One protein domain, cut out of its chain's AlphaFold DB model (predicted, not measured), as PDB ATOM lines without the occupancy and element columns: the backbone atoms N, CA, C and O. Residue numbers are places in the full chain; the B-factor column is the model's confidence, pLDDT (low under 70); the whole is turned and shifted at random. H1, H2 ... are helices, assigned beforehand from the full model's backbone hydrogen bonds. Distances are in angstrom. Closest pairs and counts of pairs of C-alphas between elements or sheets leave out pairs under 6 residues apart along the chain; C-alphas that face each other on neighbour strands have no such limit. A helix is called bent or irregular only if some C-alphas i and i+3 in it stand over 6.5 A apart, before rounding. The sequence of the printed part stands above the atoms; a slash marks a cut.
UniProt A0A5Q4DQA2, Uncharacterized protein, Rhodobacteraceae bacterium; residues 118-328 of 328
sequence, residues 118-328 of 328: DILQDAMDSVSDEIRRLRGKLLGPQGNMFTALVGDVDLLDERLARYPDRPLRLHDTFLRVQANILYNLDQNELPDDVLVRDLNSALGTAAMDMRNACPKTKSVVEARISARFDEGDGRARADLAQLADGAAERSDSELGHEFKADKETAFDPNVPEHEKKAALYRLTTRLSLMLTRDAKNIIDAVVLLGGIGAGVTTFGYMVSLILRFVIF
ATOM      1  N   ASP A 118     -27.610  27.147  48.775       75.62
ATOM      2  CA  ASP A 118     -26.411  27.770  48.222       75.62
ATOM      3  C   ASP A 118     -25.423  26.695  47.747       75.62
ATOM      4  O   ASP A 118     -24.941  26.764  46.624       75.62
ATOM      5  N   ILE A 119     -25.239  25.608  48.511       78.56
ATOM      6  CA  ILE A 119     -24.383  24.477  48.101       78.56
ATOM      7  C   ILE A 119     -24.927  23.795  46.839       78.56
ATOM      8  O   ILE A 119     -24.163  23.435  45.942       78.56
ATOM      9  N   LEU A 120     -26.248  23.590  46.756       82.50
ATOM     10  CA  LEU A 120     -26.852  22.974  45.571       82.50
ATOM     11  C   LEU A 120     -26.699  23.855  44.340       82.50
ATOM     12  O   LEU A 120     -26.366  23.356  43.266       82.50
ATOM     13  N   GLN A 121     -26.968  25.148  44.513       83.38
ATOM     14  CA  GLN A 121     -26.910  26.118  43.439       83.38
ATOM     15  C   GLN A 121     -25.474  26.288  42.946       83.38
ATOM     16  O   GLN A 121     -25.258  26.184  41.745       83.38
ATOM     17  N   ASP A 122     -24.493  26.415  43.841       86.06
ATOM     18  CA  ASP A 122     -23.073  26.522  43.488       86.06
ATOM     19  C   ASP A 122     -22.591  25.294  42.697       86.06
ATOM     20  O   ASP A 122     -21.915  25.420  41.671       86.06
ATOM     21  N   ALA A 123     -22.987  24.091  43.126       88.25
ATOM     22  CA  ALA A 123     -22.663  22.848  42.428       88.25
ATOM     23  C   ALA A 123     -23.290  22.793  41.021       88.25
ATOM     24  O   ALA A 123     -22.644  22.371  40.058       88.25
ATOM     25  N   MET A 124     -24.547  23.226  40.883       89.62
ATOM     26  CA  MET A 124     -25.242  23.286  39.594       89.62
ATOM     27  C   MET A 124     -24.681  24.371  38.671       89.62
ATOM     28  O   MET A 124     -24.540  24.132  37.468       89.62
ATOM     29  N   ASP A 125     -24.343  25.538  39.214       89.94
ATOM     30  CA  ASP A 125     -23.793  26.673  38.476       89.94
ATOM     31  C   ASP A 125     -22.397  26.339  37.949       89.94
ATOM     32  O   ASP A 125     -22.123  26.572  36.771       89.94
ATOM     33  N   SER A 126     -21.561  25.678  38.757       91.12
ATOM     34  CA  SER A 126     -20.246  25.198  38.323       91.12
ATOM     35  C   SER A 126     -20.342  24.261  37.113       91.12
ATOM     36  O   SER A 126     -19.637  24.456  36.122       91.12
ATOM     37  N   VAL A 127     -21.256  23.283  37.138       93.62
ATOM     38  CA  VAL A 127     -21.473  22.377  35.993       93.62
ATOM     39  C   VAL A 127     -22.045  23.133  34.787       93.62
ATOM     40  O   VAL A 127     -21.601  22.925  33.656       93.62
ATOM     41  N   SER A 128     -23.001  24.036  35.014       92.31
ATOM     42  CA  SER A 128     -23.643  24.829  33.956       92.31
ATOM     43  C   SER A 128     -22.662  25.764  33.244       92.31
ATOM     44  O   SER A 128     -22.756  25.968  32.030       92.31
ATOM     45  N   ASP A 129     -21.700  26.326  33.973       92.88
ATOM     46  CA  ASP A 129     -20.658  27.186  33.421       92.88
ATOM     47  C   ASP A 129     -19.721  26.417  32.483       92.88
ATOM     48  O   ASP A 129     -19.428  26.898  31.380       92.88
ATOM     49  N   GLU A 130     -19.318  25.199  32.858       93.69
ATOM     50  CA  GLU A 130     -18.491  24.351  31.996       93.69
ATOM     51  C   GLU A 130     -19.267  23.832  30.776       93.69
ATOM     52  O   GLU A 130     -18.745  23.858  29.655       93.69
ATOM     53  N   ILE A 131     -20.553  23.491  30.931       92.12
ATOM     54  CA  ILE A 131     -21.445  23.194  29.796       92.12
ATOM     55  C   ILE A 131     -21.490  24.375  28.819       92.12
ATOM     56  O   ILE A 131     -21.350  24.190  27.605       92.12
ATOM     57  N   ARG A 132     -21.644  25.606  29.321       91.19
ATOM     58  CA  ARG A 132     -21.721  26.809  28.478       91.19
ATOM     59  C   ARG A 132     -20.432  27.026  27.684       91.19
ATOM     60  O   ARG A 132     -20.494  27.344  26.493       91.19
ATOM     61  N   ARG A 133     -19.271  26.826  28.313       90.06
ATOM     62  CA  ARG A 133     -17.959  26.909  27.647       90.06
ATOM     63  C   ARG A 133     -17.820  25.852  26.556       90.06
ATOM     64  O   ARG A 133     -17.421  26.184  25.434       90.06
ATOM     65  N   LEU A 134     -18.214  24.612  26.846       89.31
ATOM     66  CA  LEU A 134     -18.168  23.510  25.890       89.31
ATOM     67  C   LEU A 134     -19.121  23.741  24.704       89.31
ATOM     68  O   LEU A 134     -18.718  23.570  23.553       89.31
ATOM     69  N   ARG A 135     -20.348  24.227  24.944       88.38
ATOM     70  CA  ARG A 135     -21.293  24.605  23.874       88.38
ATOM     71  C   ARG A 135     -20.732  25.693  22.960       88.38
ATOM     72  O   ARG A 135     -20.896  25.613  21.744       88.38
ATOM     73  N   GLY A 136     -20.008  26.666  23.517       86.31
ATOM     74  CA  GLY A 136     -19.303  27.677  22.727       86.31
ATOM     75  C   GLY A 136     -18.305  27.075  21.729       86.31
ATOM     76  O   GLY A 136     -18.186  27.559  20.605       86.31
ATOM     77  N   LYS A 137     -17.622  25.984  22.101       84.75
ATOM     78  CA  LYS A 137     -16.717  25.247  21.203       84.75
ATOM     79  C   LYS A 137     -17.442  24.336  20.223       84.75
ATOM     80  O   LYS A 137     -17.026  24.278  19.068       84.75
ATOM     81  N   LEU A 138     -18.520  23.679  20.654       85.00
ATOM     82  CA  LEU A 138     -19.365  22.830  19.805       85.00
ATOM     83  C   LEU A 138     -19.943  23.596  18.607       85.00
ATOM     84  O   LEU A 138     -20.055  23.043  17.518       85.00
ATOM     85  N   LEU A 139     -20.261  24.879  18.789       82.31
ATOM     86  CA  LEU A 139     -20.746  25.758  17.720       82.31
ATOM     87  C   LEU A 139     -19.617  26.368  16.865       82.31
ATOM     88  O   LEU A 139     -19.885  27.028  15.861       82.31
ATOM     89  N   GLY A 140     -18.356  26.189  17.270       83.25
ATOM     90  CA  GLY A 140     -17.185  26.751  16.608       83.25
ATOM     91  C   GLY A 140     -16.557  25.829  15.551       83.25
ATOM     92  O   GLY A 140     -16.979  24.689  15.365       83.25
ATOM     93  N   PRO A 141     -15.472  26.276  14.886       78.75
ATOM     94  CA  PRO A 141     -14.813  25.531  13.802       78.75
ATOM     95  C   PRO A 141     -14.263  24.153  14.204       78.75
ATOM     96  O   PRO A 141     -14.047  23.301  13.348       78.75
ATOM     97  N   GLN A 142     -14.018  23.939  15.501       79.69
ATOM     98  CA  GLN A 142     -13.515  22.684  16.072       79.69
ATOM     99  C   GLN A 142     -14.624  21.835  16.718       79.69
ATOM    100  O   GLN A 142     -14.329  20.819  17.342       79.69
ATOM    101  N   GLY A 143     -15.897  22.212  16.561       78.81
ATOM    102  CA  GLY A 143     -17.025  21.558  17.231       78.81
ATOM    103  C   GLY A 143     -17.173  20.068  16.921       78.81
ATOM    104  O   GLY A 143     -17.539  19.294  17.801       78.81
ATOM    105  N   ASN A 144     -16.781  19.642  15.714       83.69
ATOM    106  CA  ASN A 144     -16.819  18.234  15.304       83.69
ATOM    107  C   ASN A 144     -16.009  17.312  16.232       83.69
ATOM    108  O   ASN A 144     -16.368  16.147  16.382       83.69
ATOM    109  N   MET A 145     -14.962  17.831  16.886       84.00
ATOM    110  CA  MET A 145     -14.109  17.062  17.801       84.00
ATOM    111  C   MET A 145     -14.800  16.701  19.123       84.00
ATOM    112  O   MET A 145     -14.332  15.819  19.825       84.00
ATOM    113  N   PHE A 146     -15.909  17.361  19.466       88.06
ATOM    114  CA  PHE A 146     -16.627  17.161  20.730       88.06
ATOM    115  C   PHE A 146     -18.003  16.513  20.523       88.06
ATOM    116  O   PHE A 146     -18.841  16.517  21.421       88.06
ATOM    117  N   THR A 147     -18.263  15.960  19.336       86.19
ATOM    118  CA  THR A 147     -19.581  15.419  18.957       86.19
ATOM    119  C   THR A 147     -20.057  14.288  19.867       86.19
ATOM    120  O   THR A 147     -21.251  14.224  20.157       86.19
ATOM    121  N   ALA A 148     -19.145  13.469  20.399       86.81
ATOM    122  CA  ALA A 148     -19.475  12.425  21.370       86.81
ATOM    123  C   ALA A 148     -20.027  12.972  22.708       86.81
ATOM    124  O   ALA A 148     -20.701  12.236  23.421       86.81
ATOM    125  N   LEU A 149     -19.826  14.261  23.028       88.75
ATOM    126  CA  LEU A 149     -20.377  14.901  24.233       88.75
ATOM    127  C   LEU A 149     -21.754  15.527  24.031       88.75
ATOM    128  O   LEU A 149     -22.383  15.901  25.015       88.75
ATOM    129  N   VAL A 150     -22.243  15.672  22.796       87.81
ATOM    130  CA  VAL A 150     -23.489  16.415  22.534       87.81
ATOM    131  C   VAL A 150     -24.664  15.810  23.303       87.81
ATOM    132  O   VAL A 150     -25.363  16.528  24.011       87.81
ATOM    133  N   GLY A 151     -24.830  14.486  23.232       85.31
ATOM    134  CA  GLY A 151     -25.912  13.796  23.937       85.31
ATOM    135  C   GLY A 151     -25.796  13.883  25.461       85.31
ATOM    136  O   GLY A 151     -26.807  14.037  26.141       85.31
ATOM    137  N   ASP A 152     -24.576  13.829  25.997       90.38
ATOM    138  CA  ASP A 152     -24.329  13.951  27.435       90.38
ATOM    139  C   ASP A 152     -24.598  15.376  27.939       90.38
ATOM    140  O   ASP A 152     -25.210  15.558  28.988       90.38
ATOM    141  N   VAL A 153     -24.203  16.394  27.172       91.56
ATOM    142  CA  VAL A 153     -24.466  17.804  27.492       91.56
ATOM    143  C   VAL A 153     -25.961  18.116  27.423       91.56
ATOM    144  O   VAL A 153     -26.491  18.763  28.325       91.56
ATOM    145  N   ASP A 154     -26.663  17.623  26.399       86.00
ATOM    146  CA  ASP A 154     -28.117  17.779  26.284       86.00
ATOM    147  C   ASP A 154     -28.846  17.089  27.451       86.00
ATOM    148  O   ASP A 154     -29.791  17.646  28.016       86.00
ATOM    149  N   LEU A 155     -28.378  15.903  27.862       85.44
ATOM    150  CA  LEU A 155     -28.894  15.211  29.040       85.44
ATOM    151  C   LEU A 155     -28.664  16.033  30.314       85.44
ATOM    152  O   LEU A 155     -29.581  16.146  31.125       85.44
ATOM    153  N   LEU A 156     -27.467  16.590  30.516       90.44
ATOM    154  CA  LEU A 156     -27.173  17.411  31.693       90.44
ATOM    155  C   LEU A 156     -28.089  18.636  31.763       90.44
ATOM    156  O   LEU A 156     -28.701  18.853  32.808       90.44
ATOM    157  N   ASP A 157     -28.255  19.368  30.659       88.12
ATOM    158  CA  ASP A 157     -29.148  20.531  30.589       88.12
ATOM    159  C   ASP A 157     -30.604  20.152  30.915       88.12
ATOM    160  O   ASP A 157     -31.249  20.804  31.741       88.12
ATOM    161  N   GLU A 158     -31.123  19.060  30.331       86.31
ATOM    162  CA  GLU A 158     -32.478  18.570  30.631       86.31
ATOM    163  C   GLU A 158     -32.630  18.266  32.127       86.31
ATOM    164  O   GLU A 158     -33.639  18.610  32.749       86.31
ATOM    165  N   ARG A 159     -31.637  17.602  32.726       84.00
ATOM    166  CA  ARG A 159     -31.712  17.123  34.111       84.00
ATOM    167  C   ARG A 159     -31.542  18.246  35.122       84.00
ATOM    168  O   ARG A 159     -32.287  18.249  36.099       84.00
ATOM    169  N   LEU A 160     -30.649  19.197  34.864       86.06
ATOM    170  CA  LEU A 160     -30.486  20.410  35.666       86.06
ATOM    171  C   LEU A 160     -31.777  21.236  35.683       86.06
ATOM    172  O   LEU A 160     -32.218  21.658  36.749       86.06
ATOM    173  N   ALA A 161     -32.434  21.395  34.530       80.19
ATOM    174  CA  ALA A 161     -33.698  22.124  34.439       80.19
ATOM    175  C   ALA A 161     -34.870  21.380  35.102       80.19
ATOM    176  O   ALA A 161     -35.747  21.993  35.709       80.19
ATOM    177  N   ARG A 162     -34.910  20.050  34.971       76.81
ATOM    178  CA  ARG A 162     -36.034  19.223  35.428       76.81
ATOM    179  C   ARG A 162     -35.972  18.855  36.907       76.81
ATOM    180  O   ARG A 162     -37.015  18.595  37.504       76.81
ATOM    181  N   TYR A 163     -34.772  18.768  37.473       80.88
ATOM    182  CA  TYR A 163     -34.541  18.272  38.828       80.88
ATOM    183  C   TYR A 163     -33.656  19.203  39.677       80.88
ATOM    184  O   TYR A 163     -32.756  18.699  40.356       80.88
ATOM    185  N   PRO A 164     -33.893  20.530  39.684       75.38
ATOM    186  CA  PRO A 164     -33.028  21.493  40.372       75.38
ATOM    187  C   PRO A 164     -32.993  21.305  41.897       75.38
ATOM    188  O   PRO A 164     -32.113  21.814  42.571       75.38
ATOM    189  N   ASP A 165     -33.951  20.565  42.449       76.25
ATOM    190  CA  ASP A 165     -34.168  20.319  43.873       76.25
ATOM    191  C   ASP A 165     -33.949  18.846  44.269       76.25
ATOM    192  O   ASP A 165     -34.286  18.443  45.382       76.25
ATOM    193  N   ARG A 166     -33.411  18.006  43.368       75.88
ATOM    194  CA  ARG A 166     -33.222  16.561  43.608       75.88
ATOM    195  C   ARG A 166     -31.737  16.176  43.594       75.88
ATOM    196  O   ARG A 166     -31.279  15.584  42.610       75.88
ATOM    197  N   PRO A 167     -30.993  16.397  44.696       83.94
ATOM    198  CA  PRO A 167     -29.545  16.176  44.740       83.94
ATOM    199  C   PRO A 167     -29.148  14.740  44.390       83.94
ATOM    200  O   PRO A 167     -28.201  14.540  43.642       83.94
ATOM    201  N   LEU A 168     -29.907  13.726  44.825       80.31
ATOM    202  CA  LEU A 168     -29.620  12.330  44.472       80.31
ATOM    203  C   LEU A 168     -29.764  12.053  42.960       80.31
ATOM    204  O   LEU A 168     -28.988  11.291  42.390       80.31
ATOM    205  N   ARG A 169     -30.749  12.664  42.288       80.44
ATOM    206  CA  ARG A 169     -30.950  12.478  40.838       80.44
ATOM    207  C   ARG A 169     -29.857  13.172  40.033       80.44
ATOM    208  O   ARG A 169     -29.407  12.615  39.033       80.44
ATOM    209  N   LEU A 170     -29.449  14.365  40.464       87.00
ATOM    210  CA  LEU A 170     -28.349  15.101  39.849       87.00
ATOM    211  C   LEU A 170     -27.014  14.390  40.089       87.00
ATOM    212  O   LEU A 170     -26.312  14.131  39.121       87.00
ATOM    213  N   HIS A 171     -26.741  13.941  41.318       88.19
ATOM    214  CA  HIS A 171     -25.592  13.097  41.666       88.19
ATOM    215  C   HIS A 171     -25.443  11.904  40.711       88.19
ATOM    216  O   HIS A 171     -24.402  11.740  40.076       88.19
ATOM    217  N   ASP A 172     -26.498  11.095  40.563       81.50
ATOM    218  CA  ASP A 172     -26.464   9.906  39.704       81.50
ATOM    219  C   ASP A 172     -26.262  10.278  38.223       81.50
ATOM    220  O   ASP A 172     -25.574   9.572  37.484       81.50
ATOM    221  N   THR A 173     -26.832  11.404  37.783       88.12
ATOM    222  CA  THR A 173     -26.660  11.908  36.412       88.12
ATOM    223  C   THR A 173     -25.222  12.360  36.168       88.12
ATOM    224  O   THR A 173     -24.630  11.985  35.158       88.12
ATOM    225  N   PHE A 174     -24.643  13.125  37.094       90.69
ATOM    226  CA  PHE A 174     -23.292  13.660  36.963       90.69
ATOM    227  C   PHE A 174     -22.256  12.554  36.902       90.69
ATOM    228  O   PHE A 174     -21.429  12.543  35.995       90.69
ATOM    229  N   LEU A 175     -22.340  11.581  37.810       82.81
ATOM    230  CA  LEU A 175     -21.399  10.473  37.812       82.81
ATOM    231  C   LEU A 175     -21.564   9.573  36.574       82.81
ATOM    232  O   LEU A 175     -20.579   9.043  36.065       82.81
ATOM    233  N   ARG A 176     -22.789   9.414  36.050       82.81
ATOM    234  CA  ARG A 176     -23.019   8.675  34.800       82.81
ATOM    235  C   ARG A 176     -22.340   9.358  33.616       82.81
ATOM    236  O   ARG A 176     -21.678   8.688  32.833       82.81
ATOM    237  N   VAL A 177     -22.509  10.671  33.479       87.00
ATOM    238  CA  VAL A 177     -21.870  11.423  32.392       87.00
ATOM    239  C   VAL A 177     -20.354  11.430  32.565       87.00
ATOM    240  O   VAL A 177     -19.635  11.239  31.592       87.00
ATOM    241  N   GLN A 178     -19.858  11.533  33.799       86.69
ATOM    242  CA  GLN A 178     -18.436  11.374  34.098       86.69
ATOM    243  C   GLN A 178     -17.897  10.023  33.587       86.69
ATOM    244  O   GLN A 178     -16.860   9.976  32.928       86.69
ATOM    245  N   ALA A 179     -18.637   8.931  33.810       75.62
ATOM    246  CA  ALA A 179     -18.302   7.609  33.278       75.62
ATOM    247  C   ALA A 179     -18.180   7.614  31.745       75.62
ATOM    248  O   ALA A 179     -17.212   7.090  31.196       75.62
ATOM    249  N   ASN A 180     -19.157   8.223  31.066       82.06
ATOM    250  CA  ASN A 180     -19.203   8.302  29.608       82.06
ATOM    251  C   ASN A 180     -18.035   9.120  29.044       82.06
ATOM    252  O   ASN A 180     -17.387   8.680  28.098       82.06
ATOM    253  N   ILE A 181     -17.726  10.276  29.646       85.00
ATOM    254  CA  ILE A 181     -16.590  11.122  29.247       85.00
ATOM    255  C   ILE A 181     -15.298  10.308  29.275       85.00
ATOM    256  O   ILE A 181     -14.530  10.308  28.314       85.00
ATOM    257  N   LEU A 182     -15.071   9.592  30.371       77.75
ATOM    258  CA  LEU A 182     -13.861   8.807  30.576       77.75
ATOM    259  C   LEU A 182     -13.773   7.610  29.633       77.75
ATOM    260  O   LEU A 182     -12.699   7.329  29.106       77.75
ATOM    261  N   TYR A 183     -14.900   6.947  29.376       78.38
ATOM    262  CA  TYR A 183     -14.983   5.895  28.369       78.38
ATOM    263  C   TYR A 183     -14.635   6.430  26.971       78.38
ATOM    264  O   TYR A 183     -13.801   5.853  26.278       78.38
ATOM    265  N   ASN A 184     -15.196   7.571  26.575       82.19
ATOM    266  CA  ASN A 184     -14.950   8.158  25.257       82.19
ATOM    267  C   ASN A 184     -13.514   8.697  25.106       82.19
ATOM    268  O   ASN A 184     -12.952   8.639  24.011       82.19
ATOM    269  N   LEU A 185     -12.896   9.190  26.186       81.69
ATOM    270  CA  LEU A 185     -11.466   9.529  26.211       81.69
ATOM    271  C   LEU A 185     -10.595   8.284  25.993       81.69
ATOM    272  O   LEU A 185      -9.646   8.333  25.216       81.69
ATOM    273  N   ASP A 186     -10.938   7.163  26.631       75.25
ATOM    274  CA  ASP A 186     -10.213   5.899  26.462       75.25
ATOM    275  C   ASP A 186     -10.330   5.338  25.037       75.25
ATOM    276  O   ASP A 186      -9.346   4.892  24.442       75.25
ATOM    277  N   GLN A 187     -11.518   5.434  24.441       79.31
ATOM    278  CA  GLN A 187     -11.754   5.005  23.061       79.31
ATOM    279  C   GLN A 187     -11.190   5.981  22.008       79.31
ATOM    280  O   GLN A 187     -11.310   5.725  20.811       79.31
ATOM    281  N   ASN A 188     -10.537   7.077  22.423       83.56
ATOM    282  CA  ASN A 188     -10.088   8.179  21.560       83.56
ATOM    283  C   ASN A 188     -11.219   8.808  20.719       83.56
ATOM    284  O   ASN A 188     -10.969   9.393  19.664       83.56
ATOM    285  N   GLU A 189     -12.465   8.692  21.180       85.38
ATOM    286  CA  GLU A 189     -13.629   9.356  20.584       85.38
ATOM    287  C   GLU A 189     -13.742  10.815  21.041       85.38
ATOM    288  O   GLU A 189     -14.374  11.631  20.368       85.38
ATOM    289  N   LEU A 190     -13.093  11.156  22.160       86.75
ATOM    290  CA  LEU A 190     -12.916  12.526  22.624       86.75
ATOM    291  C   LEU A 190     -11.444  12.928  22.686       86.75
ATOM    292  O   LEU A 190     -10.600  12.127  23.092       86.75
ATOM    293  N   PRO A 191     -11.117  14.182  22.323       86.25
ATOM    294  CA  PRO A 191      -9.781  14.710  22.503       86.25
ATOM    295  C   PRO A 191      -9.490  14.907  23.991       86.25
ATOM    296  O   PRO A 191     -10.354  15.333  24.760       86.25
ATOM    297  N   ASP A 192      -8.235  14.685  24.370       83.56
ATOM    298  CA  ASP A 192      -7.721  14.982  25.706       83.56
ATOM    299  C   ASP A 192      -7.496  16.502  25.902       83.56
ATOM    300  O   ASP A 192      -6.371  16.997  26.037       83.56
ATOM    301  N   ASP A 193      -8.600  17.249  25.842       88.88
ATOM    302  CA  ASP A 193      -8.686  18.709  25.887       88.88
ATOM    303  C   ASP A 193      -9.026  19.220  27.297       88.88
ATOM    304  O   ASP A 193      -9.724  18.565  28.074       88.88
ATOM    305  N   VAL A 194      -8.553  20.429  27.616       86.94
ATOM    306  CA  VAL A 194      -8.769  21.078  28.919       86.94
ATOM    307  C   VAL A 194     -10.257  21.181  29.259       86.94
ATOM    308  O   VAL A 194     -10.628  20.877  30.383       86.94
ATOM    309  N   LEU A 195     -11.126  21.494  28.296       88.88
ATOM    310  CA  LEU A 195     -12.563  21.643  28.551       88.88
ATOM    311  C   LEU A 195     -13.247  20.322  28.907       88.88
ATOM    312  O   LEU A 195     -14.186  20.302  29.699       88.88
ATOM    313  N   VAL A 196     -12.776  19.213  28.334       88.88
ATOM    314  CA  VAL A 196     -13.291  17.875  28.661       88.88
ATOM    315  C   VAL A 196     -12.881  17.501  30.084       88.88
ATOM    316  O   VAL A 196     -13.699  16.985  30.847       88.88
ATOM    317  N   ARG A 197     -11.637  17.814  30.472       85.88
ATOM    318  CA  ARG A 197     -11.141  17.592  31.838       85.88
ATOM    319  C   ARG A 197     -11.841  18.487  32.862       85.88
ATOM    320  O   ARG A 197     -12.209  17.988  33.924       85.88
ATOM    321  N   ASP A 198     -12.062  19.758  32.538       88.44
ATOM    322  CA  ASP A 198     -12.740  20.725  33.408       88.44
ATOM    323  C   ASP A 198     -14.189  20.298  33.669       88.44
ATOM    324  O   ASP A 198     -14.594  20.196  34.827       88.44
ATOM    325  N   LEU A 199     -14.938  19.917  32.623       91.06
ATOM    326  CA  LEU A 199     -16.290  19.370  32.781       91.06
ATOM    327  C   LEU A 199     -16.287  18.087  33.626       91.06
ATOM    328  O   LEU A 199     -17.085  17.949  34.552       91.06
ATOM    329  N   ASN A 200     -15.372  17.153  33.349       87.19
ATOM    330  CA  ASN A 200     -15.251  15.904  34.105       87.19
ATOM    331  C   ASN A 200     -14.965  16.148  35.601       87.19
ATOM    332  O   ASN A 200     -15.508  15.455  36.467       87.19
ATOM    333  N   SER A 201     -14.126  17.140  35.903       84.25
ATOM    334  CA  SER A 201     -13.791  17.558  37.266       84.25
ATOM    335  C   SER A 201     -14.973  18.237  37.967       84.25
ATOM    336  O   SER A 201     -15.292  17.893  39.111       84.25
ATOM    337  N   ALA A 202     -15.672  19.142  37.271       89.62
ATOM    338  CA  ALA A 202     -16.851  19.835  37.785       89.62
ATOM    339  C   ALA A 202     -17.971  18.848  38.146       89.62
ATOM    340  O   ALA A 202     -18.503  18.905  39.252       89.62
ATOM    341  N   LEU A 203     -18.263  17.872  37.275       89.69
ATOM    342  CA  LEU A 203     -19.257  16.822  37.536       89.69
ATOM    343  C   LEU A 203     -18.918  15.997  38.785       89.69
ATOM    344  O   LEU A 203     -19.790  15.729  39.613       89.69
ATOM    345  N   GLY A 204     -17.647  15.611  38.941       81.19
ATOM    346  CA  GLY A 204     -17.188  14.846  40.102       81.19
ATOM    347  C   GLY A 204     -17.268  15.636  41.407       81.19
ATOM    348  O   GLY A 204     -17.695  15.097  42.428       81.19
ATOM    349  N   THR A 205     -16.884  16.912  41.364       84.88
ATOM    350  CA  THR A 205     -16.926  17.820  42.520       84.88
ATOM    351  C   THR A 205     -18.370  18.106  42.927       84.88
ATOM    352  O   THR A 205     -18.740  17.855  44.069       84.88
ATOM    353  N   ALA A 206     -19.231  18.475  41.978       88.88
ATOM    354  CA  ALA A 206     -20.640  18.746  42.236       88.88
ATOM    355  C   ALA A 206     -21.380  17.522  42.802       88.88
ATOM    356  O   ALA A 206     -22.128  17.634  43.774       88.88
ATOM    357  N   ALA A 207     -21.134  16.322  42.259       86.00
ATOM    358  CA  ALA A 207     -21.693  15.090  42.818       86.00
ATOM    359  C   ALA A 207     -21.209  14.855  44.260       86.00
ATOM    360  O   ALA A 207     -21.973  14.424  45.126       86.00
ATOM    361  N   MET A 208     -19.944  15.153  44.546       80.12
ATOM    362  CA  MET A 208     -19.401  15.030  45.891       80.12
ATOM    363  C   MET A 208     -20.057  15.979  46.884       80.12
ATOM    364  O   MET A 208     -20.444  15.536  47.966       80.12
ATOM    365  N   ASP A 209     -20.202  17.246  46.514       85.12
ATOM    366  CA  ASP A 209     -20.808  18.269  47.361       85.12
ATOM    367  C   ASP A 209     -22.268  17.913  47.653       85.12
ATOM    368  O   ASP A 209     -22.687  17.896  48.813       85.12
ATOM    369  N   MET A 210     -23.003  17.458  46.629       84.88
ATOM    370  CA  MET A 210     -24.364  16.935  46.777       84.88
ATOM    371  C   MET A 210     -24.444  15.755  47.750       84.88
ATOM    372  O   MET A 210     -25.379  15.661  48.547       84.88
ATOM    373  N   ARG A 211     -23.476  14.834  47.699       81.12
ATOM    374  CA  ARG A 211     -23.427  13.675  48.599       81.12
ATOM    375  C   ARG A 211     -23.064  14.077  50.027       81.12
ATOM    376  O   ARG A 211     -23.648  13.544  50.963       81.12
ATOM    377  N   ASN A 212     -22.109  14.983  50.202       78.38
ATOM    378  CA  ASN A 212     -21.626  15.385  51.520       78.38
ATOM    379  C   ASN A 212     -22.638  16.253  52.265       78.38
ATOM    380  O   ASN A 212     -22.803  16.083  53.472       78.38
ATOM    381  N   ALA A 213     -23.325  17.146  51.556       81.62
ATOM    382  CA  ALA A 213     -24.282  18.051  52.170       81.62
ATOM    383  C   ALA A 213     -25.695  17.447  52.306       81.62
ATOM    384  O   ALA A 213     -26.490  17.972  53.078       81.62
ATOM    385  N   CYS A 214     -26.024  16.339  51.621       80.12
ATOM    386  CA  CYS A 214     -27.321  15.662  51.751       80.12
ATOM    387  C   CYS A 214     -27.182  14.287  52.442       80.12
ATOM    388  O   CYS A 214     -26.794  13.307  51.789       80.12
ATOM    389  N   PRO A 215     -27.566  14.153  53.732       77.69
ATOM    390  CA  PRO A 215     -27.490  12.888  54.470       77.69
ATOM    391  C   PRO A 215     -28.222  11.730  53.783       77.69
ATOM    392  O   PRO A 215     -27.746  10.595  53.787       77.69
ATOM    393  N   LYS A 216     -29.354  12.022  53.131       76.62
ATOM    394  CA  LYS A 216     -30.128  11.034  52.373       76.62
ATOM    395  C   LYS A 216     -29.366  10.513  51.158       76.62
ATOM    396  O   LYS A 216     -29.288   9.301  50.968       76.62
ATOM    397  N   THR A 217     -28.769  11.403  50.362       75.62
ATOM    398  CA  THR A 217     -27.916  11.016  49.226       75.62
ATOM    399  C   THR A 217     -26.751  10.156  49.708       75.62
ATOM    400  O   THR A 217     -26.505   9.094  49.141       75.62
ATOM    401  N   LYS A 218     -26.090  10.554  50.802       78.38
ATOM    402  CA  LYS A 218     -25.010   9.778  51.422       78.38
ATOM    403  C   LYS A 218     -25.450   8.367  51.818       78.38
ATOM    404  O   LYS A 218     -24.808   7.408  51.402       78.38
ATOM    405  N   SER A 219     -26.549   8.243  52.560       75.31
ATOM    406  CA  SER A 219     -27.065   6.953  53.034       75.31
ATOM    407  C   SER A 219     -27.445   6.015  51.883       75.31
ATOM    408  O   SER A 219     -27.102   4.833  51.905       75.31
ATOM    409  N   VAL A 220     -28.093   6.539  50.835       75.31
ATOM    410  CA  VAL A 220     -28.445   5.742  49.649       75.31
ATOM    411  C   VAL A 220     -27.192   5.265  48.911       75.31
ATOM    412  O   VAL A 220     -27.133   4.109  48.493       75.31
ATOM    413  N   VAL A 221     -26.187   6.128  48.754       74.88
ATOM    414  CA  VAL A 221     -24.919   5.770  48.098       74.88
ATOM    415  C   VAL A 221     -24.151   4.726  48.914       74.88
ATOM    416  O   VAL A 221     -23.684   3.743  48.347       74.88
ATOM    417  N   GLU A 222     -24.074   4.883  50.235       77.69
ATOM    418  CA  GLU A 222     -23.452   3.914  51.145       77.69
ATOM    419  C   GLU A 222     -24.112   2.530  51.059       77.69
ATOM    420  O   GLU A 222     -23.423   1.520  50.897       77.69
ATOM    421  N   ALA A 223     -25.449   2.479  51.068       73.38
ATOM    422  CA  ALA A 223     -26.187   1.229  50.917       73.38
ATOM    423  C   ALA A 223     -25.911   0.542  49.565       73.38
ATOM    424  O   ALA A 223     -25.734  -0.676  49.521       73.38
ATOM    425  N   ARG A 224     -25.835   1.315  48.469       76.56
ATOM    426  CA  ARG A 224     -25.526   0.793  47.123       76.56
ATOM    427  C   ARG A 224     -24.108   0.238  47.033       76.56
ATOM    428  O   ARG A 224     -23.928  -0.856  46.507       76.56
ATOM    429  N   ILE A 225     -23.125   0.966  47.565       73.31
ATOM    430  CA  ILE A 225     -21.719   0.543  47.565       73.31
ATOM    431  C   ILE A 225     -21.566  -0.803  48.275       73.31
ATOM    432  O   ILE A 225     -20.925  -1.702  47.735       73.31
ATOM    433  N   SER A 226     -22.203  -0.964  49.438       74.81
ATOM    434  CA  SER A 226     -22.178  -2.227  50.177       74.81
ATOM    435  C   SER A 226     -22.809  -3.373  49.397       74.81
ATOM    436  O   SER A 226     -22.155  -4.389  49.189       74.81
ATOM    437  N   ALA A 227     -24.046  -3.198  48.919       73.56
ATOM    438  CA  ALA A 227     -24.756  -4.250  48.193       73.56
ATOM    439  C   ALA A 227     -23.960  -4.727  46.969       73.56
ATOM    440  O   ALA A 227     -23.844  -5.920  46.711       73.56
ATOM    441  N   ARG A 228     -23.324  -3.798  46.251       76.50
ATOM    442  CA  ARG A 228     -22.503  -4.132  45.083       76.50
ATOM    443  C   ARG A 228     -21.174  -4.755  45.415       76.50
ATOM    444  O   ARG A 228     -20.661  -5.538  44.623       76.50
ATOM    445  N   PHE A 229     -20.588  -4.393  46.546       80.25
ATOM    446  CA  PHE A 229     -19.423  -5.105  47.028       80.25
ATOM    447  C   PHE A 229     -19.785  -6.559  47.310       80.25
ATOM    448  O   PHE A 229     -19.109  -7.441  46.786       80.25
ATOM    449  N   ASP A 230     -20.911  -6.809  47.979       77.44
ATOM    450  CA  ASP A 230     -21.422  -8.153  48.272       77.44
ATOM    451  C   ASP A 230     -21.829  -8.949  47.020       77.44
ATOM    452  O   ASP A 230     -21.653 -10.168  46.980       77.44
ATOM    453  N   GLU A 231     -22.301  -8.279  45.969       74.94
ATOM    454  CA  GLU A 231     -22.623  -8.890  44.670       74.94
ATOM    455  C   GLU A 231     -21.405  -9.021  43.737       74.94
ATOM    456  O   GLU A 231     -21.409  -9.828  42.805       74.94
ATOM    457  N   GLY A 232     -20.359  -8.223  43.964       71.00
ATOM    458  CA  GLY A 232     -19.178  -8.145  43.115       71.00
ATOM    459  C   GLY A 232     -18.399  -9.456  43.079       71.00
ATOM    460  O   GLY A 232     -18.200 -10.108  44.106       71.00
ATOM    461  N   ASP A 233     -17.919  -9.828  41.891       75.12
ATOM    462  CA  ASP A 233     -17.069 -11.005  41.734       75.12
ATOM    463  C   ASP A 233     -15.722 -10.837  42.465       75.12
ATOM    464  O   ASP A 233     -15.269  -9.732  42.783       75.12
ATOM    465  N   GLY A 234     -15.057 -11.963  42.744       78.19
ATOM    466  CA  GLY A 234     -13.791 -11.963  43.482       78.19
ATOM    467  C   GLY A 234     -12.681 -11.151  42.806       78.19
ATOM    468  O   GLY A 234     -11.774 -10.689  43.494       78.19
ATOM    469  N   ARG A 235     -12.764 -10.927  41.487       78.50
ATOM    470  CA  ARG A 235     -11.794 -10.123  40.740       78.50
ATOM    471  C   ARG A 235     -12.011  -8.633  40.986       78.50
ATOM    472  O   ARG A 235     -11.064  -7.951  41.347       78.50
ATOM    473  N   ALA A 236     -13.245  -8.143  40.889       74.38
ATOM    474  CA  ALA A 236     -13.573  -6.745  41.161       74.38
ATOM    475  C   ALA A 236     -13.216  -6.338  42.601       74.38
ATOM    476  O   ALA A 236     -12.719  -5.237  42.834       74.38
ATOM    477  N   ARG A 237     -13.418  -7.240  43.572       84.25
ATOM    478  CA  ARG A 237     -12.987  -7.014  44.961       84.25
ATOM    479  C   ARG A 237     -11.463  -6.970  45.088       84.25
ATOM    480  O   ARG A 237     -10.945  -6.085  45.761       84.25
ATOM    481  N   ALA A 238     -10.754  -7.893  44.438       85.31
ATOM    482  CA  ALA A 238      -9.292  -7.914  44.453       85.31
ATOM    483  C   ALA A 238      -8.698  -6.639  43.833       85.31
ATOM    484  O   ALA A 238      -7.806  -6.031  44.419       85.31
ATOM    485  N   ASP A 239      -9.254  -6.188  42.709       82.69
ATOM    486  CA  ASP A 239      -8.809  -4.970  42.030       82.69
ATOM    487  C   ASP A 239      -9.067  -3.721  42.889       82.69
ATOM    488  O   ASP A 239      -8.225  -2.825  42.946       82.69
ATOM    489  N   LEU A 240     -10.190  -3.667  43.622       83.75
ATOM    490  CA  LEU A 240     -10.470  -2.578  44.567       83.75
ATOM    491  C   LEU A 240      -9.474  -2.566  45.739       83.75
ATOM    492  O   LEU A 240      -8.996  -1.500  46.126       83.75
ATOM    493  N   ALA A 241      -9.140  -3.738  46.289       88.94
ATOM    494  CA  ALA A 241      -8.135  -3.859  47.345       88.94
ATOM    495  C   ALA A 241      -6.755  -3.391  46.863       88.94
ATOM    496  O   ALA A 241      -6.050  -2.680  47.577       88.94
ATOM    497  N   GLN A 242      -6.388  -3.738  45.633       86.56
ATOM    498  CA  GLN A 242      -5.116  -3.330  45.053       86.56
ATOM    499  C   GLN A 242      -5.065  -1.834  44.736       86.56
ATOM    500  O   GLN A 242      -4.034  -1.189  44.932       86.56
ATOM    501  N   LEU A 243      -6.181  -1.261  44.287       82.19
ATOM    502  CA  LEU A 243      -6.307   0.178  44.094       82.19
ATOM    503  C   LEU A 243      -6.129   0.939  45.417       82.19
ATOM    504  O   LEU A 243      -5.464   1.974  45.442       82.19
ATOM    505  N   ALA A 244      -6.662   0.403  46.520       84.81
ATOM    506  CA  ALA A 244      -6.436   0.937  47.863       84.81
ATOM    507  C   ALA A 244      -4.952   0.911  48.263       84.81
ATOM    508  O   ALA A 244      -4.451   1.892  48.811       84.81
ATOM    509  N   ASP A 245      -4.237  -0.172  47.948       86.56
ATOM    510  CA  ASP A 245      -2.799  -0.280  48.220       86.56
ATOM    511  C   ASP A 245      -1.977   0.722  47.400       86.56
ATOM    512  O   ASP A 245      -1.137   1.431  47.957       86.56
ATOM    513  N   GLY A 246      -2.276   0.866  46.106       82.56
ATOM    514  CA  GLY A 246      -1.618   1.858  45.250       82.56
ATOM    515  C   GLY A 246      -1.867   3.296  45.714       82.56
ATOM    516  O   GLY A 246      -0.951   4.120  45.715       82.56
ATOM    517  N   ALA A 247      -3.086   3.601  46.169       76.69
ATOM    518  CA  ALA A 247      -3.411   4.900  46.753       76.69
ATOM    519  C   ALA A 247      -2.660   5.150  48.072       76.69
ATOM    520  O   ALA A 247      -2.152   6.254  48.288       76.69
ATOM    521  N   ALA A 248      -2.526   4.131  48.926       78.56
ATOM    522  CA  ALA A 248      -1.801   4.238  50.188       78.56
ATOM    523  C   ALA A 248      -0.308   4.549  49.986       78.56
ATOM    524  O   ALA A 248       0.251   5.348  50.731       78.56
ATOM    525  N   GLU A 249       0.335   3.962  48.974       78.75
ATOM    526  CA  GLU A 249       1.751   4.214  48.653       78.75
ATOM    527  C   GLU A 249       2.025   5.627  48.124       78.75
ATOM    528  O   GLU A 249       3.147   6.126  48.224       78.75
ATOM    529  N   ARG A 250       1.009   6.274  47.549       75.50
ATOM    530  CA  ARG A 250       1.094   7.639  47.005       75.50
ATOM    531  C   ARG A 250       0.588   8.710  47.962       75.50
ATOM    532  O   ARG A 250       0.625   9.888  47.618       75.50
ATOM    533  N   SER A 251       0.126   8.302  49.134       70.69
ATOM    534  CA  SER A 251      -0.376   9.191  50.173       70.69
ATOM    535  C   SER A 251       0.713   9.490  51.203       70.69
ATOM    536  O   SER A 251       1.693   8.754  51.325       70.69
ATOM    537  N   ASP A 252       0.553  10.577  51.958       62.56
ATOM    538  CA  ASP A 252       1.361  10.791  53.160       62.56
ATOM    539  C   ASP A 252       1.096   9.695  54.211       62.56
ATOM    540  O   ASP A 252       0.244   8.822  54.033       62.56
ATOM    541  N   SER A 253       1.852   9.705  55.313       57.84
ATOM    542  CA  SER A 253       1.755   8.630  56.303       57.84
ATOM    543  C   SER A 253       0.362   8.517  56.919       57.84
ATOM    544  O   SER A 253      -0.094   7.405  57.161       57.84
ATOM    545  N   GLU A 254      -0.304   9.641  57.182       58.12
ATOM    546  CA  GLU A 254      -1.617   9.659  57.827       58.12
ATOM    547  C   GLU A 254      -2.673   9.076  56.886       58.12
ATOM    548  O   GLU A 254      -3.277   8.047  57.192       58.12
ATOM    549  N   LEU A 255      -2.803   9.641  55.687       61.75
ATOM    550  CA  LEU A 255      -3.779   9.197  54.696       61.75
ATOM    551  C   LEU A 255      -3.483   7.775  54.183       61.75
ATOM    552  O   LEU A 255      -4.399   6.980  53.959       61.75
ATOM    553  N   GLY A 256      -2.207   7.405  54.052       67.75
ATOM    554  CA  GLY A 256      -1.797   6.049  53.689       67.75
ATOM    555  C   GLY A 256      -2.173   5.002  54.743       67.75
ATOM    556  O   GLY A 256      -2.547   3.880  54.389       67.75
ATOM    557  N   HIS A 257      -2.129   5.355  56.033       70.06
ATOM    558  CA  HIS A 257      -2.639   4.496  57.104       70.06
ATOM    559  C   HIS A 257      -4.162   4.346  57.038       70.06
ATOM    560  O   HIS A 257      -4.656   3.231  57.204       70.06
ATOM    561  N   GLU A 258      -4.899   5.420  56.739       69.69
ATOM    562  CA  GLU A 258      -6.359   5.363  56.592       69.69
ATOM    563  C   GLU A 258      -6.797   4.416  55.466       69.69
ATOM    564  O   GLU A 258      -7.699   3.603  55.671       69.69
ATOM    565  N   PHE A 259      -6.136   4.460  54.301       77.31
ATOM    566  CA  PHE A 259      -6.428   3.541  53.192       77.31
ATOM    567  C   PHE A 259      -6.234   2.073  53.581       77.31
ATOM    568  O   PHE A 259      -7.077   1.233  53.263       77.31
ATOM    569  N   LYS A 260      -5.146   1.762  54.294       87.31
ATOM    570  CA  LYS A 260      -4.858   0.397  54.756       87.31
ATOM    571  C   LYS A 260      -5.878  -0.073  55.786       87.31
ATOM    572  O   LYS A 260      -6.425  -1.159  55.625       87.31
ATOM    573  N   ALA A 261      -6.180   0.759  56.781       79.88
ATOM    574  CA  ALA A 261      -7.133   0.431  57.837       79.88
ATOM    575  C   ALA A 261      -8.553   0.211  57.290       79.88
ATOM    576  O   ALA A 261      -9.217  -0.761  57.655       79.88
ATOM    577  N   ASP A 262      -9.016   1.071  56.377       81.50
ATOM    578  CA  ASP A 262     -10.342   0.918  55.775       81.50
ATOM    579  C   ASP A 262     -10.412  -0.296  54.837       81.50
ATOM    580  O   ASP A 262     -11.426  -0.993  54.827       81.50
ATOM    581  N   LYS A 263      -9.332  -0.610  54.105       92.81
ATOM    582  CA  LYS A 263      -9.222  -1.853  53.324       92.81
ATOM    583  C   LYS A 263      -9.276  -3.086  54.229       92.81
ATOM    584  O   LYS A 263     -10.043  -4.001  53.958       92.81
ATOM    585  N   GLU A 264      -8.493  -3.124  55.303       93.06
ATOM    586  CA  GLU A 264      -8.492  -4.246  56.253       93.06
ATOM    587  C   GLU A 264      -9.885  -4.455  56.859       93.06
ATOM    588  O   GLU A 264     -10.415  -5.561  56.827       93.06
ATOM    589  N   THR A 265     -10.525  -3.372  57.303       88.50
ATOM    590  CA  THR A 265     -11.862  -3.409  57.911       88.50
ATOM    591  C   THR A 265     -12.943  -3.854  56.922       88.50
ATOM    592  O   THR A 265     -13.790  -4.674  57.262       88.50
ATOM    593  N   ALA A 266     -12.931  -3.331  55.690       86.62
ATOM    594  CA  ALA A 266     -13.959  -3.631  54.691       86.62
ATOM    595  C   ALA A 266     -13.880  -5.071  54.150       86.62
ATOM    596  O   ALA A 266     -14.898  -5.627  53.739       86.62
ATOM    597  N   PHE A 267     -12.688  -5.675  54.141       91.44
ATOM    598  CA  PHE A 267     -12.453  -7.003  53.567       91.44
ATOM    599  C   PHE A 267     -12.360  -8.126  54.616       91.44
ATOM    600  O   PHE A 267     -12.362  -9.299  54.236       91.44
ATOM    601  N   ASP A 268     -12.300  -7.812  55.915       88.94
ATOM    602  CA  ASP A 268     -12.259  -8.821  56.981       88.94
ATOM    603  C   ASP A 268     -13.649  -9.444  57.210       88.94
ATOM    604  O   ASP A 268     -14.569  -8.752  57.650       88.94
ATOM    605  N   PRO A 269     -13.841 -10.759  56.990       84.19
ATOM    606  CA  PRO A 269     -15.133 -11.409  57.191       84.19
ATOM    607  C   PRO A 269     -15.652 -11.322  58.636       84.19
ATOM    608  O   PRO A 269     -16.866 -11.407  58.823       84.19
ATOM    609  N   ASN A 270     -14.792 -11.098  59.632       88.00
ATOM    610  CA  ASN A 270     -15.144 -11.118  61.055       88.00
ATOM    611  C   ASN A 270     -15.620  -9.767  61.611       88.00
ATOM    612  O   ASN A 270     -16.129  -9.717  62.731       88.00
ATOM    613  N   VAL A 271     -15.478  -8.679  60.852       85.81
ATOM    614  CA  VAL A 271     -15.913  -7.340  61.279       85.81
ATOM    615  C   VAL A 271     -17.445  -7.204  61.168       85.81
ATOM    616  O   VAL A 271     -18.037  -7.726  60.212       85.81
ATOM    617  N   PRO A 272     -18.121  -6.511  62.109       84.38
ATOM    618  CA  PRO A 272     -19.551  -6.233  62.018       84.38
ATOM    619  C   PRO A 272     -19.947  -5.495  60.734       84.38
ATOM    620  O   PRO A 272     -19.258  -4.595  60.259       84.38
ATOM    621  N   GLU A 273     -21.127  -5.819  60.209       75.25
ATOM    622  CA  GLU A 273     -21.596  -5.330  58.906       75.25
ATOM    623  C   GLU A 273     -21.666  -3.798  58.797       75.25
ATOM    624  O   GLU A 273     -21.340  -3.215  57.768       75.25
ATOM    625  N   HIS A 274     -22.062  -3.118  59.873       73.81
ATOM    626  CA  HIS A 274     -22.141  -1.657  59.897       73.81
ATOM    627  C   HIS A 274     -20.756  -0.982  59.842       73.81
ATOM    628  O   HIS A 274     -20.615   0.077  59.234       73.81
ATOM    629  N   GLU A 275     -19.725  -1.606  60.418       73.50
ATOM    630  CA  GLU A 275     -18.344  -1.111  60.374       73.50
ATOM    631  C   GLU A 275     -17.717  -1.345  58.996       73.50
ATOM    632  O   GLU A 275     -17.080  -0.439  58.453       73.50
ATOM    633  N   LYS A 276     -17.981  -2.510  58.384       79.62
ATOM    634  CA  LYS A 276     -17.602  -2.807  56.991       79.62
ATOM    635  C   LYS A 276     -18.180  -1.785  56.022       79.62
ATOM    636  O   LYS A 276     -17.442  -1.231  55.212       79.62
ATOM    637  N   LYS A 277     -19.482  -1.496  56.136       74.81
ATOM    638  CA  LYS A 277     -20.189  -0.502  55.311       74.81
ATOM    639  C   LYS A 277     -19.541   0.871  55.389       74.81
ATOM    640  O   LYS A 277     -19.203   1.453  54.358       74.81
ATOM    641  N   ALA A 278     -19.288   1.340  56.608       68.88
ATOM    642  CA  ALA A 278     -18.667   2.634  56.831       68.88
ATOM    643  C   ALA A 278     -17.230   2.688  56.278       68.88
ATOM    644  O   ALA A 278     -16.848   3.680  55.654       68.88
ATOM    645  N   ALA A 279     -16.434   1.631  56.479       73.19
ATOM    646  CA  ALA A 279     -15.066   1.532  55.962       73.19
ATOM    647  C   ALA A 279     -15.031   1.485  54.430       73.19
ATOM    648  O   ALA A 279     -14.295   2.242  53.801       73.19
ATOM    649  N   LEU A 280     -15.885   0.669  53.817       78.75
ATOM    650  CA  LEU A 280     -16.002   0.551  52.370       78.75
ATOM    651  C   LEU A 280     -16.466   1.866  51.727       78.75
ATOM    652  O   LEU A 280     -15.933   2.278  50.693       78.75
ATOM    653  N   TYR A 281     -17.419   2.561  52.351       71.56
ATOM    654  CA  TYR A 281     -17.851   3.887  51.921       71.56
ATOM    655  C   TYR A 281     -16.699   4.899  51.959       71.56
ATOM    656  O   TYR A 281     -16.445   5.589  50.970       71.56
ATOM    657  N   ARG A 282     -15.960   4.982  53.076       77.31
ATOM    658  CA  ARG A 282     -14.789   5.869  53.190       77.31
ATOM    659  C   ARG A 282     -13.715   5.527  52.158       77.31
ATOM    660  O   ARG A 282     -13.202   6.422  51.491       77.31
ATOM    661  N   LEU A 283     -13.418   4.241  51.982       76.81
ATOM    662  CA  LEU A 283     -12.422   3.760  51.033       76.81
ATOM    663  C   LEU A 283     -12.763   4.172  49.595       76.81
ATOM    664  O   LEU A 283     -11.984   4.854  48.931       76.81
ATOM    665  N   THR A 284     -13.954   3.806  49.123       68.75
ATOM    666  CA  THR A 284     -14.402   4.070  47.744       68.75
ATOM    667  C   THR A 284     -14.538   5.563  47.441       68.75
ATOM    668  O   THR A 284     -14.182   6.011  46.348       68.75
ATOM    669  N   THR A 285     -14.980   6.369  48.410       64.12
ATOM    670  CA  THR A 285     -15.076   7.828  48.242       64.12
ATOM    671  C   THR A 285     -13.712   8.518  48.220       64.12
ATOM    672  O   THR A 285     -13.506   9.384  47.366       64.12
ATOM    673  N   ARG A 286     -12.754   8.116  49.070       73.31
ATOM    674  CA  ARG A 286     -11.370   8.626  49.005       73.31
ATOM    675  C   ARG A 286     -10.672   8.231  47.701       73.31
ATOM    676  O   ARG A 286      -9.995   9.058  47.097       73.31
ATOM    677  N   LEU A 287     -10.882   7.004  47.224       67.44
ATOM    678  CA  LEU A 287     -10.346   6.564  45.933       67.44
ATOM    679  C   LEU A 287     -10.944   7.358  44.765       67.44
ATOM    680  O   LEU A 287     -10.214   7.768  43.865       67.44
ATOM    681  N   SER A 288     -12.248   7.651  44.814       63.44
ATOM    682  CA  SER A 288     -12.909   8.514  43.825       63.44
ATOM    683  C   SER A 288     -12.282   9.914  43.799       63.44
ATOM    684  O   SER A 288     -11.980  10.426  42.727       63.44
ATOM    685  N   LEU A 289     -12.049  10.516  44.975       60.19
ATOM    686  CA  LEU A 289     -11.386  11.820  45.132       60.19
ATOM    687  C   LEU A 289      -9.996  11.857  44.504       60.19
ATOM    688  O   LEU A 289      -9.626  12.814  43.825       60.19
ATOM    689  N   MET A 290      -9.210  10.825  44.782       63.78
ATOM    690  CA  MET A 290      -7.855  10.721  44.274       63.78
ATOM    691  C   MET A 290      -7.860  10.537  42.750       63.78
ATOM    692  O   MET A 290      -7.120  11.238  42.063       63.78
ATOM    693  N   LEU A 291      -8.742   9.697  42.194       60.75
ATOM    694  CA  LEU A 291      -8.842   9.518  40.740       60.75
ATOM    695  C   LEU A 291      -9.322  10.774  40.004       60.75
ATOM    696  O   LEU A 291      -8.840  11.038  38.906       60.75
ATOM    697  N   THR A 292     -10.239  11.563  40.572       54.91
ATOM    698  CA  THR A 292     -10.714  12.789  39.906       54.91
ATOM    699  C   THR A 292      -9.672  13.903  39.893       54.91
ATOM    700  O   THR A 292      -9.703  14.742  38.995       54.91
ATOM    701  N   ARG A 293      -8.742  13.917  40.857       56.34
ATOM    702  CA  ARG A 293      -7.719  14.966  40.995       56.34
ATOM    703  C   ARG A 293      -6.361  14.591  40.410       56.34
ATOM    704  O   ARG A 293      -5.678  15.464  39.882       56.34
ATOM    705  N   ASP A 294      -5.960  13.328  40.522       60.84
ATOM    706  CA  ASP A 294      -4.612  12.870  40.172       60.84
ATOM    707  C   ASP A 294      -4.589  11.400  39.713       60.84
ATOM    708  O   ASP A 294      -3.830  10.552  40.188       60.84
ATOM    709  N   ALA A 295      -5.460  11.100  38.749       56.47
ATOM    710  CA  ALA A 295      -5.588   9.796  38.106       56.47
ATOM    711  C   ALA A 295      -4.250   9.145  37.729       56.47
ATOM    712  O   ALA A 295      -4.031   7.958  37.976       56.47
ATOM    713  N   LYS A 296      -3.354   9.929  37.118       61.69
ATOM    714  CA  LYS A 296      -2.099   9.443  36.541       61.69
ATOM    715  C   LYS A 296      -1.188   8.821  37.597       61.69
ATOM    716  O   LYS A 296      -0.685   7.720  37.391       61.69
ATOM    717  N   ASN A 297      -1.020   9.483  38.739       64.44
ATOM    718  CA  ASN A 297      -0.114   9.004  39.779       64.44
ATOM    719  C   ASN A 297      -0.608   7.714  40.452       64.44
ATOM    720  O   ASN A 297       0.205   6.883  40.862       64.44
ATOM    721  N   ILE A 298      -1.926   7.516  40.523       64.56
ATOM    722  CA  ILE A 298      -2.536   6.298  41.077       64.56
ATOM    723  C   ILE A 298      -2.410   5.137  40.093       64.56
ATOM    724  O   ILE A 298      -2.051   4.037  40.505       64.56
ATOM    725  N   ILE A 299      -2.633   5.380  38.795       63.88
ATOM    726  CA  ILE A 299      -2.398   4.380  37.738       63.88
ATOM    727  C   ILE A 299      -0.958   3.876  37.811       63.88
ATOM    728  O   ILE A 299      -0.734   2.670  37.866       63.88
ATOM    729  N   ASP A 300       0.010   4.791  37.881       67.31
ATOM    730  CA  ASP A 300       1.426   4.432  37.946       67.31
ATOM    731  C   ASP A 300       1.749   3.596  39.198       67.31
ATOM    732  O   ASP A 300       2.567   2.681  39.135       67.31
ATOM    733  N   ALA A 301       1.099   3.870  40.335       68.12
ATOM    734  CA  ALA A 301       1.251   3.082  41.560       68.12
ATOM    735  C   ALA A 301       0.679   1.661  41.425       68.12
ATOM    736  O   ALA A 301       1.341   0.686  41.766       68.12
ATOM    737  N   VAL A 302      -0.524   1.524  40.866       66.56
ATOM    738  CA  VAL A 302      -1.175   0.217  40.678       66.56
ATOM    739  C   VAL A 302      -0.432  -0.647  39.652       66.56
ATOM    740  O   VAL A 302      -0.316  -1.864  39.825       66.56
ATOM    741  N   VAL A 303       0.133  -0.027  38.612       70.00
ATOM    742  CA  VAL A 303       1.006  -0.698  37.634       70.00
ATOM    743  C   VAL A 303       2.296  -1.194  38.300       70.00
ATOM    744  O   VAL A 303       2.711  -2.327  38.051       70.00
ATOM    745  N   LEU A 304       2.913  -0.392  39.178       64.12
ATOM    746  CA  LEU A 304       4.106  -0.786  39.946       64.12
ATOM    747  C   LEU A 304       3.838  -1.969  40.887       64.12
ATOM    748  O   LEU A 304       4.704  -2.828  41.047       64.12
ATOM    749  N   LEU A 305       2.628  -2.053  41.440       64.06
ATOM    750  CA  LEU A 305       2.163  -3.178  42.255       64.06
ATOM    751  C   LEU A 305       1.852  -4.451  41.441       64.06
ATOM    752  O   LEU A 305       1.451  -5.463  42.017       64.06
ATOM    753  N   GLY A 306       2.035  -4.430  40.114       59.88
ATOM    754  CA  GLY A 306       1.879  -5.595  39.237       59.88
ATOM    755  C   GLY A 306       0.429  -6.017  38.977       59.88
ATOM    756  O   GLY A 306       0.196  -7.158  38.582       59.88
ATOM    757  N   GLY A 307      -0.541  -5.132  39.223       56.78
ATOM    758  CA  GLY A 307      -1.969  -5.463  39.234       56.78
ATOM    759  C   GLY A 307      -2.702  -5.412  37.909       56.78
ATOM    760  O   GLY A 307      -3.498  -6.289  37.584       56.78
ATOM    761  N   ILE A 308      -2.459  -4.353  37.143       55.94
ATOM    762  CA  ILE A 308      -3.201  -4.023  35.926       55.94
ATOM    763  C   ILE A 308      -2.180  -3.503  34.904       55.94
ATOM    764  O   ILE A 308      -1.215  -2.842  35.283       55.94
ATOM    765  N   GLY A 309      -2.331  -3.852  33.620       52.38
ATOM    766  CA  GLY A 309      -1.385  -3.454  32.563       52.38
ATOM    767  C   GLY A 309      -1.191  -1.932  32.471       52.38
ATOM    768  O   GLY A 309      -2.004  -1.166  32.972       52.38
ATOM    769  N   ALA A 310      -0.114  -1.462  31.837       49.91
ATOM    770  CA  ALA A 310       0.132  -0.026  31.659       49.91
ATOM    771  C   ALA A 310      -0.619   0.526  30.427       49.91
ATOM    772  O   ALA A 310      -0.498  -0.044  29.343       49.91
ATOM    773  N   GLY A 311      -1.352   1.642  30.565       50.34
ATOM    774  CA  GLY A 311      -1.995   2.340  29.437       50.34
ATOM    775  C   GLY A 311      -3.193   3.225  29.813       50.34
ATOM    776  O   GLY A 311      -3.679   3.180  30.939       50.34
ATOM    777  N   VAL A 312      -3.694   4.006  28.845       42.81
ATOM    778  CA  VAL A 312      -4.926   4.830  28.954       42.81
ATOM    779  C   VAL A 312      -6.150   3.963  29.313       42.81
ATOM    780  O   VAL A 312      -6.981   4.361  30.128       42.81
ATOM    781  N   THR A 313      -6.148   2.709  28.858       52.75
ATOM    782  CA  THR A 313      -7.150   1.663  29.142       52.75
ATOM    783  C   THR A 313      -7.273   1.323  30.625       52.75
ATOM    784  O   THR A 313      -8.346   0.958  31.106       52.75
ATOM    785  N   THR A 314      -6.196   1.501  31.388       61.94
ATOM    786  CA  THR A 314      -6.160   1.240  32.833       61.94
ATOM    787  C   THR A 314      -6.866   2.333  33.621       61.94
ATOM    788  O   THR A 314      -7.494   2.052  34.639       61.94
ATOM    789  N   PHE A 315      -6.844   3.572  33.128       57.00
ATOM    790  CA  PHE A 315      -7.588   4.667  33.742       57.00
ATOM    791  C   PHE A 315      -9.098   4.462  33.616       57.00
ATOM    792  O   PHE A 315      -9.805   4.461  34.625       57.00
ATOM    793  N   GLY A 316      -9.576   4.227  32.387       55.88
ATOM    794  CA  GLY A 316     -10.987   3.951  32.115       55.88
ATOM    795  C   GLY A 316     -11.487   2.739  32.901       55.88
ATOM    796  O   GLY A 316     -12.567   2.786  33.490       55.88
ATOM    797  N   TYR A 317     -10.661   1.692  33.011       65.44
ATOM    798  CA  TYR A 317     -10.954   0.527  33.844       65.44
ATOM    799  C   TYR A 317     -11.092   0.866  35.332       65.44
ATOM    800  O   TYR A 317     -12.085   0.484  35.943       65.44
ATOM    801  N   MET A 318     -10.137   1.585  35.930       64.69
ATOM    802  CA  MET A 318     -10.176   1.891  37.366       64.69
ATOM    803  C   MET A 318     -11.309   2.848  37.728       64.69
ATOM    804  O   MET A 318     -11.939   2.681  38.771       64.69
ATOM    805  N   VAL A 319     -11.626   3.815  36.865       61.91
ATOM    806  CA  VAL A 319     -12.796   4.663  37.097       61.91
ATOM    807  C   VAL A 319     -14.082   3.860  36.921       61.91
ATOM    808  O   VAL A 319     -14.943   3.921  37.793       61.91
ATOM    809  N   SER A 320     -14.195   3.024  35.887       62.31
ATOM    810  CA  SER A 320     -15.325   2.094  35.732       62.31
ATOM    811  C   SER A 320     -15.485   1.171  36.946       62.31
ATOM    812  O   SER A 320     -16.597   0.984  37.434       62.31
ATOM    813  N   LEU A 321     -14.382   0.668  37.508       70.38
ATOM    814  CA  LEU A 321     -14.370  -0.146  38.721       70.38
ATOM    815  C   LEU A 321     -14.963   0.614  39.915       70.38
ATOM    816  O   LEU A 321     -15.845   0.088  40.588       70.38
ATOM    817  N   ILE A 322     -14.532   1.854  40.163       68.25
ATOM    818  CA  ILE A 322     -15.091   2.681  41.245       68.25
ATOM    819  C   ILE A 322     -16.564   3.016  40.981       68.25
ATOM    820  O   ILE A 322     -17.403   2.880  41.874       68.25
ATOM    821  N   LEU A 323     -16.904   3.434  39.760       62.19
ATOM    822  CA  LEU A 323     -18.270   3.811  39.395       62.19
ATOM    823  C   LEU A 323     -19.221   2.612  39.394       62.19
ATOM    824  O   LEU A 323     -20.413   2.808  39.614       62.19
ATOM    825  N   ARG A 324     -18.723   1.382  39.228       66.81
ATOM    826  CA  ARG A 324     -19.488   0.157  39.485       66.81
ATOM    827  C   ARG A 324     -19.967   0.162  40.933       66.81
ATOM    828  O   ARG A 324     -21.157   0.204  41.192       66.81
ATOM    829  N   PHE A 325     -19.077   0.314  41.908       65.12
ATOM    830  CA  PHE A 325     -19.514   0.359  43.306       65.12
ATOM    831  C   PHE A 325     -20.427   1.564  43.622       65.12
ATOM    832  O   PHE A 325     -21.397   1.410  44.362       65.12
ATOM    833  N   VAL A 326     -20.223   2.733  43.004       57.34
ATOM    834  CA  VAL A 326     -20.985   3.961  43.335       57.34
ATOM    835  C   VAL A 326     -22.314   4.116  42.563       57.34
ATOM    836  O   VAL A 326     -23.323   4.507  43.152       57.34
ATOM    837  N   ILE A 327     -22.378   3.767  41.273       52.69
ATOM    838  CA  ILE A 327     -23.520   4.044  40.369       52.69
ATOM    839  C   ILE A 327     -24.152   2.803  39.735       52.69
ATOM    840  O   ILE A 327     -25.381   2.793  39.643       52.69
ATOM    841  N   PHE A 328     -23.378   1.784  39.326       41.62
ATOM    842  CA  PHE A 328     -23.844   0.646  38.501       41.62
ATOM    843  C   PHE A 328     -23.822  -0.712  39.198       41.62
ATOM    844  O   PHE A 328     -24.932  -1.224  39.469       41.62
TER     845      PHE A 328
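Overview. This is residues 118 to 328 of the 328 residues of an uncharacterized protein of Rhodobacteraceae bacterium (UniProt A0A5Q4DQA2). Four helices, H1 to H4, stand side by side as an up-and-down bundle at one end, and a second group, the long bent H8 with H9 and the helical hairpin of H6 and H7, packs beside it. H5 turns off at the end of H4 and crosses H8a, while H9 lies between H3 and H8a. The printed part has 211 residues with nine named helices, H1 to H9 in chain order, and no named strand: all helix. It is compact, with a radius of gyration of the C-alphas of 17.5 A and spans of 57 by 39 by 31 A.

Along the chain. H1, residues 118 to 138, begins with C-alpha 118 at (-26.411, 27.770, 48.222) and is 29.7 A long. H2 is residues 143 to 162, irregular, with C-alphas 145 and 148 7.9 A apart and a kink of 58 degrees near residue 150. H3 is residues 167 to 186, 28.5 A, and H4 residues 194 to 213, 28.1 A. H5 is residues 215 to 231, H6 residues 234 to 249 and H7 residues 253 to 267. H8, residues 273 to 304, was assigned as one helix by its hydrogen bonds but is bent, C-alphas 293 and 296 being 9.1 A apart; its arms are H8a, residues 273 to 293, 30.4 A, and H8b, residues 296 to 304. H9, residues 312 to 326, ends with C-alpha 326 at (-20.985, 3.961, 43.335).

Arrangement. H1, H2, H3, H4, H8a and H9 form an up-and-down bundle, each running against the one before it. H1 touches H4 at a shallow tilt of 16 degrees, closest at the C-alphas of Ala 123 and Ala 206, 4.6 A. H2 and H3 form a helical hairpin, closest at C-alphas 152 and 177, 6.1 A. H3 touches H9, closest at the C-alphas of Tyr 183 and Gly 316, 5.8 A. H4 and H5 touch only at the corner, C-alphas 211 and 218 being closest at 5.1 A. H8 is the hub, touching five helices. Residues 277 to 281 of H8a touch residues 222 to 226 of H5, about perpendicular at 79 degrees, closest at C-alphas 281 and 222, 5.7 A. H7 touches residues 275 to 283 of H8a, closest at C-alphas 266 and 276, 4.4 A. H6 touches H8b with residues 242 to 249, closest at C-alphas 246 and 301, 4.8 A. H1 and H2 are apart from H6, H7 and H9. Every O i to N i+4 pair is within hydrogen-bond range in H1, H3 to H7, H8a, H8b and H9; in H2, 10 of 16 are.

Size, cuts and confidence. The C-alphas of Pro 141 and Asn 270 are farthest apart, 59.8 A. The printed part has no cut and no long link, and Phe 328 is the chain's last residue. The mean pLDDT of the printed part is 77.5; 49 residues are under 70, among them 287 to 302 and 304 to 320.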